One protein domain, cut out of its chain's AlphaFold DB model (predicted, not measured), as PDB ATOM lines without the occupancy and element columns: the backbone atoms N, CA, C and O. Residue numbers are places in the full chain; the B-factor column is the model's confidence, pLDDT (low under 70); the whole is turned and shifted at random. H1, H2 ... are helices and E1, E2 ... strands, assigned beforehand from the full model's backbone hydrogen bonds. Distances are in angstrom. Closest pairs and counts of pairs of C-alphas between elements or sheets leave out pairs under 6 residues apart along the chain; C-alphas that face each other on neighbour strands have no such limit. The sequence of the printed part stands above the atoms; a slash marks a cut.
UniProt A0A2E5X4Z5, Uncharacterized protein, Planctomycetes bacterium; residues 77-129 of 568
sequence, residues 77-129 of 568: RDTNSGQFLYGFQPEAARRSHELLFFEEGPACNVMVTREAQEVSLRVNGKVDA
ATOM      1  N   ARG A  77     -31.401 -50.166 -21.958       83.19
ATOM      2  CA  ARG A  77     -31.049 -48.756 -22.172       83.19
ATOM      3  C   ARG A  77     -31.777 -48.140 -23.366       83.19
ATOM      4  O   ARG A  77     -31.973 -46.930 -23.389       83.19
ATOM      5  N   ASP A  78     -32.203 -48.937 -24.343       78.44
ATOM      6  CA  ASP A  78     -32.953 -48.446 -25.500       78.44
ATOM      7  C   ASP A  78     -34.377 -48.066 -25.133       78.44
ATOM      8  O   ASP A  78     -34.821 -46.946 -25.397       78.44
ATOM      9  N   THR A  79     -35.078 -49.006 -24.505       77.31
ATOM     10  CA  THR A  79     -36.485 -48.871 -24.128       77.31
ATOM     11  C   THR A  79     -36.667 -47.924 -22.945       77.31
ATOM     12  O   THR A  79     -37.707 -47.282 -22.843       77.31
ATOM     13  N   ASN A  80     -35.634 -47.754 -22.114       82.06
ATOM     14  CA  ASN A  80     -35.635 -46.875 -20.942       82.06
ATOM     15  C   ASN A  80     -34.694 -45.669 -21.105       82.06
ATOM     16  O   ASN A  80     -34.189 -45.121 -20.129       82.06
ATOM     17  N   SER A  81     -34.467 -45.212 -22.338       78.75
ATOM     18  CA  SER A  81     -33.690 -43.987 -22.600       78.75
ATOM     19  C   SER A  81     -34.453 -42.693 -22.276       78.75
ATOM     20  O   SER A  81     -33.866 -41.615 -22.329       78.75
ATOM     21  N   GLY A  82     -35.747 -42.775 -21.939       81.69
ATOM     22  CA  GLY A  82     -36.576 -41.607 -21.619       81.69
ATOM     23  C   GLY A  82     -36.884 -40.736 -22.841       81.69
ATOM     24  O   GLY A  82     -36.981 -39.519 -22.725       81.69
ATOM     25  N   GLN A  83     -37.026 -41.344 -24.026       80.75
ATOM     26  CA  GLN A  83     -37.156 -40.634 -25.313       80.75
ATOM     27  C   GLN A  83     -38.306 -39.625 -25.354       80.75
ATOM     28  O   GLN A  83     -38.202 -38.610 -26.036       80.75
ATOM     29  N   PHE A  84     -39.392 -39.898 -24.626       79.06
ATOM     30  CA  PHE A  84     -40.538 -38.994 -24.527       79.06
ATOM     31  C   PHE A  84     -40.185 -37.652 -23.864       79.06
ATOM     32  O   PHE A  84     -40.877 -36.668 -24.104       79.06
ATOM     33  N   LEU A  85     -39.127 -37.624 -23.047       78.00
ATOM     34  CA  LEU A  85     -38.688 -36.465 -22.276       78.00
ATOM     35  C   LEU A  85     -37.397 -35.851 -22.828       78.00
ATOM     36  O   LEU A  85     -37.297 -34.636 -22.953       78.00
ATOM     37  N   TYR A  86     -36.412 -36.686 -23.169       77.62
ATOM     38  CA  TYR A  86     -35.071 -36.237 -23.568       77.62
ATOM     39  C   TYR A  86     -34.854 -36.209 -25.090       77.62
ATOM     40  O   TYR A  86     -33.802 -35.777 -25.564       77.62
ATOM     41  N   GLY A  87     -35.836 -36.663 -25.874       70.75
ATOM     42  CA  GLY A  87     -35.716 -36.823 -27.322       70.75
ATOM     43  C   GLY A  87     -34.995 -38.113 -27.740       70.75
ATOM     44  O   GLY A  87     -34.441 -38.858 -26.932       70.75
ATOM     45  N   PHE A  88     -35.029 -38.418 -29.040       62.50
ATOM     46  CA  PHE A  88     -34.483 -39.665 -29.587       62.50
ATOM     47  C   PHE A  88     -32.963 -39.572 -29.814       62.50
ATOM     48  O   PHE A  88     -32.521 -39.056 -30.841       62.50
ATOM     49  N   GLN A  89     -32.153 -40.088 -28.879       62.31
ATOM     50  CA  GLN A  89     -30.684 -40.174 -29.012       62.31
ATOM     51  C   GLN A  89     -30.096 -41.537 -28.562       62.31
ATOM     52  O   GLN A  89     -29.247 -41.595 -27.668       62.31
ATOM     53  N   PRO A  90     -30.501 -42.667 -29.172       58.66
ATOM     54  CA  PRO A  90     -30.149 -44.007 -28.683       58.66
ATOM     55  C   PRO A  90     -28.644 -44.334 -28.755       58.66
ATOM     56  O   PRO A  90     -28.117 -45.023 -27.884       58.66
ATOM     57  N   GLU A  91     -27.915 -43.829 -29.756       58.81
ATOM     58  CA  GLU A  91     -26.483 -44.139 -29.910       58.81
ATOM     59  C   GLU A  91     -25.596 -43.446 -28.866       58.81
ATOM     60  O   GLU A  91     -24.578 -44.006 -28.454       58.81
ATOM     61  N   ALA A  92     -25.981 -42.243 -28.428       56.72
ATOM     62  CA  ALA A  92     -25.250 -41.484 -27.419       56.72
ATOM     63  C   ALA A  92     -25.415 -42.115 -26.029       56.72
ATOM     64  O   ALA A  92     -24.418 -42.301 -25.334       56.72
ATOM     65  N   ALA A  93     -26.637 -42.532 -25.676       57.31
ATOM     66  CA  ALA A  93     -26.939 -43.189 -24.404       57.31
ATOM     67  C   ALA A  93     -26.195 -44.529 -24.238       57.31
ATOM     68  O   ALA A  93     -25.624 -44.802 -23.184       57.31
ATOM     69  N   ARG A  94     -26.112 -45.354 -25.296       58.97
ATOM     70  CA  ARG A  94     -25.411 -46.655 -25.239       58.97
ATOM     71  C   ARG A  94     -23.898 -46.553 -25.033       58.97
ATOM     72  O   ARG A  94     -23.301 -47.490 -24.503       58.97
ATOM     73  N   ARG A  95     -23.263 -45.479 -25.515       59.88
ATOM     74  CA  ARG A  95     -21.794 -45.333 -25.501       59.88
ATOM     75  C   ARG A  95     -21.245 -44.758 -24.197       59.88
ATOM     76  O   ARG A  95     -20.067 -44.959 -23.924       59.88
ATOM     77  N   SER A  96     -22.070 -44.053 -23.431       63.66
ATOM     78  CA  SER A  96     -21.662 -43.301 -22.237       63.66
ATOM     79  C   SER A  96     -22.114 -43.935 -20.920       63.66
ATOM     80  O   SER A  96     -21.435 -43.762 -19.912       63.66
ATOM     81  N   HIS A  97     -23.214 -44.696 -20.927       79.94
ATOM     82  CA  HIS A  97     -23.831 -45.220 -19.709       79.94
ATOM     83  C   HIS A  97     -23.539 -46.716 -19.507       79.94
ATOM     84  O   HIS A  97     -24.027 -47.562 -20.261       79.94
ATOM     85  N   GLU A  98     -22.780 -47.061 -18.467       90.56
ATOM     86  CA  GLU A  98     -22.661 -48.424 -17.934       90.56
ATOM     87  C   GLU A  98     -23.991 -48.821 -17.268       90.56
ATOM     88  O   GLU A  98     -24.520 -48.071 -16.451       90.56
ATOM     89  N   LEU A  99     -24.549 -49.985 -17.615       91.94
ATOM     90  CA  LEU A  99     -25.754 -50.515 -16.970       91.94
ATOM     91  C   LEU A  99     -25.364 -51.256 -15.685       91.94
ATOM     92  O   LEU A  99     -24.652 -52.255 -15.760       91.94
ATOM     93  N   LEU A 100     -25.842 -50.783 -14.534       94.88
ATOM     94  CA  LEU A 100     -25.579 -51.402 -13.229       94.88
ATOM     95  C   LEU A 100     -26.731 -52.300 -12.769       94.88
ATOM     96  O   LEU A 100     -26.487 -53.366 -12.212       94.88
ATOM     97  N   PHE A 101     -27.969 -51.878 -13.032       95.38
ATOM     98  CA  PHE A 101     -29.186 -52.567 -12.606       95.38
ATOM     99  C   PHE A 101     -30.309 -52.341 -13.615       95.38
ATOM    100  O   PHE A 101     -30.431 -51.244 -14.166       95.38
ATOM    101  N   PHE A 102     -31.139 -53.357 -13.832       93.31
ATOM    102  CA  PHE A 102     -32.394 -53.230 -14.562       93.31
ATOM    103  C   PHE A 102     -33.398 -54.274 -14.083       93.31
ATOM    104  O   PHE A 102     -33.092 -55.468 -14.097       93.31
ATOM    105  N   GLU A 103     -34.599 -53.825 -13.737       91.62
ATOM    106  CA  GLU A 103     -35.719 -54.689 -13.381       91.62
ATOM    107  C   GLU A 103     -37.037 -54.085 -13.887       91.62
ATOM    108  O   GLU A 103     -37.259 -52.874 -13.809       91.62
ATOM    109  N   GLU A 104     -37.905 -54.935 -14.438       88.94
ATOM    110  CA  GLU A 104     -39.270 -54.564 -14.822       88.94
ATOM    111  C   GLU A 104     -40.208 -54.925 -13.670       88.94
ATOM    112  O   GLU A 104     -40.558 -56.092 -13.477       88.94
ATOM    113  N   GLY A 105     -40.563 -53.914 -12.884       87.69
ATOM    114  CA  GLY A 105     -41.392 -54.060 -11.702       87.69
ATOM    115  C   GLY A 105     -42.897 -54.024 -11.994       87.69
ATOM    116  O   GLY A 105     -43.326 -53.771 -13.126       87.69
ATOM    117  N   PRO A 106     -43.741 -54.297 -10.982       84.06
ATOM    118  CA  PRO A 106     -45.194 -54.289 -11.133       84.06
ATOM    119  C   PRO A 106     -45.780 -52.918 -11.494       84.06
ATOM    120  O   PRO A 106     -46.829 -52.872 -12.145       84.06
ATOM    121  N   ALA A 107     -45.150 -51.823 -11.056       85.69
ATOM    122  CA  ALA A 107     -45.612 -50.460 -11.302       85.69
ATOM    123  C   ALA A 107     -44.809 -49.775 -12.417       85.69
ATOM    124  O   ALA A 107     -45.376 -49.026 -13.220       85.69
ATOM    125  N   CYS A 108     -43.500 -50.020 -12.480       89.44
ATOM    126  CA  CYS A 108     -42.614 -49.353 -13.429       89.44
ATOM    127  C   CYS A 108     -41.309 -50.116 -13.680       89.44
ATOM    128  O   CYS A 108     -40.924 -51.029 -12.956       89.44
ATOM    129  N   ASN A 109     -40.599 -49.705 -14.729       91.19
ATOM    130  CA  ASN A 109     -39.245 -50.177 -14.988       91.19
ATOM    131  C   ASN A 109     -38.247 -49.349 -14.181       91.19
ATOM    132  O   ASN A 109     -38.281 -48.117 -14.252       91.19
ATOM    133  N   VAL A 110     -37.314 -50.015 -13.504       94.75
ATOM    134  CA  VAL A 110     -36.241 -49.381 -12.732       94.75
ATOM    135  C   VAL A 110     -34.904 -49.716 -13.373       94.75
ATOM    136  O   VAL A 110     -34.584 -50.876 -13.621       94.75
ATOM    137  N   MET A 111     -34.105 -48.689 -13.650       94.75
ATOM    138  CA  MET A 111     -32.786 -48.836 -14.255       94.75
ATOM    139  C   MET A 111     -31.767 -47.980 -13.512       94.75
ATOM    140  O   MET A 111     -32.009 -46.799 -13.288       94.75
ATOM    141  N   VAL A 112     -30.604 -48.543 -13.187       96.38
ATOM    142  CA  VAL A 112     -29.465 -47.775 -12.669       96.38
ATOM    143  C   VAL A 112     -28.361 -47.772 -13.704       96.38
ATOM    144  O   VAL A 112     -27.917 -48.820 -14.181       96.38
ATOM    145  N   THR A 113     -27.904 -46.573 -14.037       94.19
ATOM    146  CA  THR A 113     -26.812 -46.357 -14.979       94.19
ATOM    147  C   THR A 113     -25.693 -45.561 -14.339       94.19
ATOM    148  O   THR A 113     -25.954 -44.716 -13.485       94.19
ATOM    149  N   ARG A 114     -24.461 -45.785 -14.794       93.56
ATOM    150  CA  ARG A 114     -23.303 -44.965 -14.442       93.56
ATOM    151  C   ARG A 114     -22.712 -44.292 -15.672       93.56
ATOM    152  O   ARG A 114     -22.383 -44.969 -16.642       93.56
ATOM    153  N   GLU A 115     -22.502 -42.984 -15.594       90.00
ATOM    154  CA  GLU A 115     -21.719 -42.212 -16.557       90.00
ATOM    155  C   GLU A 115     -20.563 -41.524 -15.818       90.00
ATOM    156  O   GLU A 115     -20.760 -40.672 -14.955       90.00
ATOM    157  N   ALA A 116     -19.324 -41.921 -16.123       88.56
ATOM    158  CA  ALA A 116     -18.136 -41.508 -15.373       88.56
ATOM    159  C   ALA A 116     -18.272 -41.759 -13.851       88.56
ATOM    160  O   ALA A 116     -18.194 -42.906 -13.412       88.56
ATOM    161  N   GLN A 117     -18.425 -40.702 -13.045       89.31
ATOM    162  CA  GLN A 117     -18.630 -40.790 -11.591       89.31
ATOM    163  C   GLN A 117     -20.097 -40.618 -11.180       89.31
ATOM    164  O   GLN A 117     -20.418 -40.769 -10.000       89.31
ATOM    165  N   GLU A 118     -20.973 -40.293 -12.126       93.88
ATOM    166  CA  GLU A 118     -22.391 -40.117 -11.869       93.88
ATOM    167  C   GLU A 118     -23.097 -41.471 -11.896       93.88
ATOM    168  O   GLU A 118     -22.887 -42.267 -12.810       93.88
ATOM    169  N   VAL A 119     -23.913 -41.740 -10.883       96.56
ATOM    170  CA  VAL A 119     -24.808 -42.894 -10.806       96.56
ATOM    171  C   VAL A 119     -26.222 -42.347 -10.714       96.56
ATOM    172  O   VAL A 119     -26.512 -41.559  -9.813       96.56
ATOM    173  N   SER A 120     -27.088 -42.773 -11.630       95.62
ATOM    174  CA  SER A 120     -28.445 -42.239 -11.767       95.62
ATOM    175  C   SER A 120     -29.458 -43.382 -11.806       95.62
ATOM    176  O   SER A 120     -29.291 -44.353 -12.550       95.62
ATOM    177  N   LEU A 121     -30.508 -43.252 -10.999       96.31
ATOM    178  CA  LEU A 121     -31.678 -44.118 -10.962       96.31
ATOM    179  C   LEU A 121     -32.737 -43.534 -11.891       96.31
ATOM    180  O   LEU A 121     -33.093 -42.355 -11.804       96.31
ATOM    181  N   ARG A 122     -33.229 -44.375 -12.792       93.94
ATOM    182  CA  ARG A 122     -34.244 -44.034 -13.776       93.94
ATOM    183  C   ARG A 122     -35.487 -44.875 -13.557       93.94
ATOM    184  O   ARG A 122     -35.391 -46.102 -13.579       93.94
ATOM    185  N   VAL A 123     -36.638 -44.221 -13.452       93.06
ATOM    186  CA  VAL A 123     -37.945 -44.876 -13.453       93.06
ATOM    187  C   VAL A 123     -38.638 -44.582 -14.778       93.06
ATOM    188  O   VAL A 123     -38.782 -43.431 -15.191       93.06
ATOM    189  N   ASN A 124     -39.008 -45.633 -15.514       90.00
ATOM    190  CA  ASN A 124     -39.558 -45.531 -16.874       90.00
ATOM    191  C   ASN A 124     -38.699 -44.653 -17.813       90.00
ATOM    192  O   ASN A 124     -39.192 -43.951 -18.698       90.00
ATOM    193  N   GLY A 125     -37.382 -44.680 -17.599       88.38
ATOM    194  CA  GLY A 125     -36.376 -43.963 -18.377       88.38
ATOM    195  C   GLY A 125     -36.142 -42.496 -18.014       88.38
ATOM    196  O   GLY A 125     -35.164 -41.925 -18.505       88.38
ATOM    197  N   LYS A 126     -36.960 -41.903 -17.138       90.50
ATOM    198  CA  LYS A 126     -36.742 -40.569 -16.558       90.50
ATOM    199  C   LYS A 126     -35.822 -40.690 -15.343       90.50
ATOM    200  O   LYS A 126     -35.993 -41.610 -14.560       90.50
ATOM    201  N   VAL A 127     -34.834 -39.807 -15.203       91.31
ATOM    202  CA  VAL A 127     -33.974 -39.763 -14.006       91.31
ATOM    203  C   VAL A 127     -34.794 -39.235 -12.828       91.31
ATOM    204  O   VAL A 127     -35.361 -38.147 -12.922       91.31
ATOM    205  N   ASP A 128     -34.863 -40.008 -11.747       93.12
ATOM    206  CA  ASP A 128     -35.563 -39.638 -10.506       93.12
ATOM    207  C   ASP A 128     -34.606 -39.358  -9.352       93.12
ATOM    208  O   ASP A 128     -34.934 -38.574  -8.471       93.12
ATOM    209  N   ALA A 129     -33.421 -39.963  -9.368       95.38
ATOM    210  CA  ALA A 129     -32.388 -39.690  -8.384       95.38
ATOM    211  C   ALA A 129     -31.002 -39.889  -8.993       95.38
ATOM    212  O   ALA A 129     -30.797 -40.759  -9.841       95.38
TER     213      ALA A 129
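Overview. This is residues 77 to 129 of the 568 residues of an uncharacterized protein of Planctomycetes bacterium (UniProt A0A2E5X4Z5). A twisted wall of four antiparallel strands, E1 to E4, has the first stretch of the printed part, residues 77 to 97 with the two short helices H1 and H2, looped loosely over one face, while the other face is bare. The turns of the hairpins E1-E2 and E2-E3 lie at opposite ends of the longest axis. The printed part has 53 residues, with two named helices and four named strands in the order H1, H2, E1, E2, E3, E4, and its class is mixed, helices and strands. The sheet's order is E1, E2, E3, E4, a meander, each strand the antiparallel neighbour of the one before. The whole is compact, with a radius of gyration of the C-alphas of 10.3 A, and spans 29 by 23 by 15 A.

Arrangement. H1, residues 83 to 86, is only just not on the sheet, with 4 pairs of C-alphas within 10 A. H2, residues 90 to 96, is only just apart from H1, their closest C-alphas being 8.5 A apart. H2 is on the sheet but only grazes it, with its residues 93 to 96. E1, residues 98 to 104, is an edge strand and forms a hairpin with E2, residues 109 to 115, at 176 degrees between directions; N 98 and O 114 are 2.8 A apart, within hydrogen-bond range. The closest C-alphas of H2 and E2 are those of Ser 96 and Glu 115, 5.8 A apart. E2 forms a hairpin with E3, residues 118 to 123, at 164 degrees, with N 122 and O 111 at 2.8 A. E3 forms a hairpin with the other edge strand, E4, residues 126 to 129, at 122 degrees, with N 121 and O 129 at 2.8 A. The closest C-alphas of H1 and E4 are those of Leu 85 and Lys 126, 7.3 A apart. E1 and E4 are apart. From edge to edge the strands' lines turn by 76 degrees. In H2, 2 of 3 O i to N i+4 pairs are within hydrogen-bond range; H1 is too short for such a pair, and its one O i to N i+3 pair is not within range.

Along the chain. H1 begins at C-alpha 83, (-37.156, -40.634, -25.313). H2 measures 10.7 A from first to last C-alpha. E1 measures 18.0 A and begins at C-alpha 98, (-22.661, -48.424, -17.934). E2 measures 19.3 A and E3 16.3 A. E4 ends at C-alpha 129, (-32.388, -39.690, -8.384).

Size, cuts and confidence. The two C-alphas farthest apart are those of Pro 106 and Ala 116, at 30.2 A. The printed part has no cut, and the five links between its named elements are tight. The mean pLDDT of the printed part is 83.6; residues 88 to 96 are under 70.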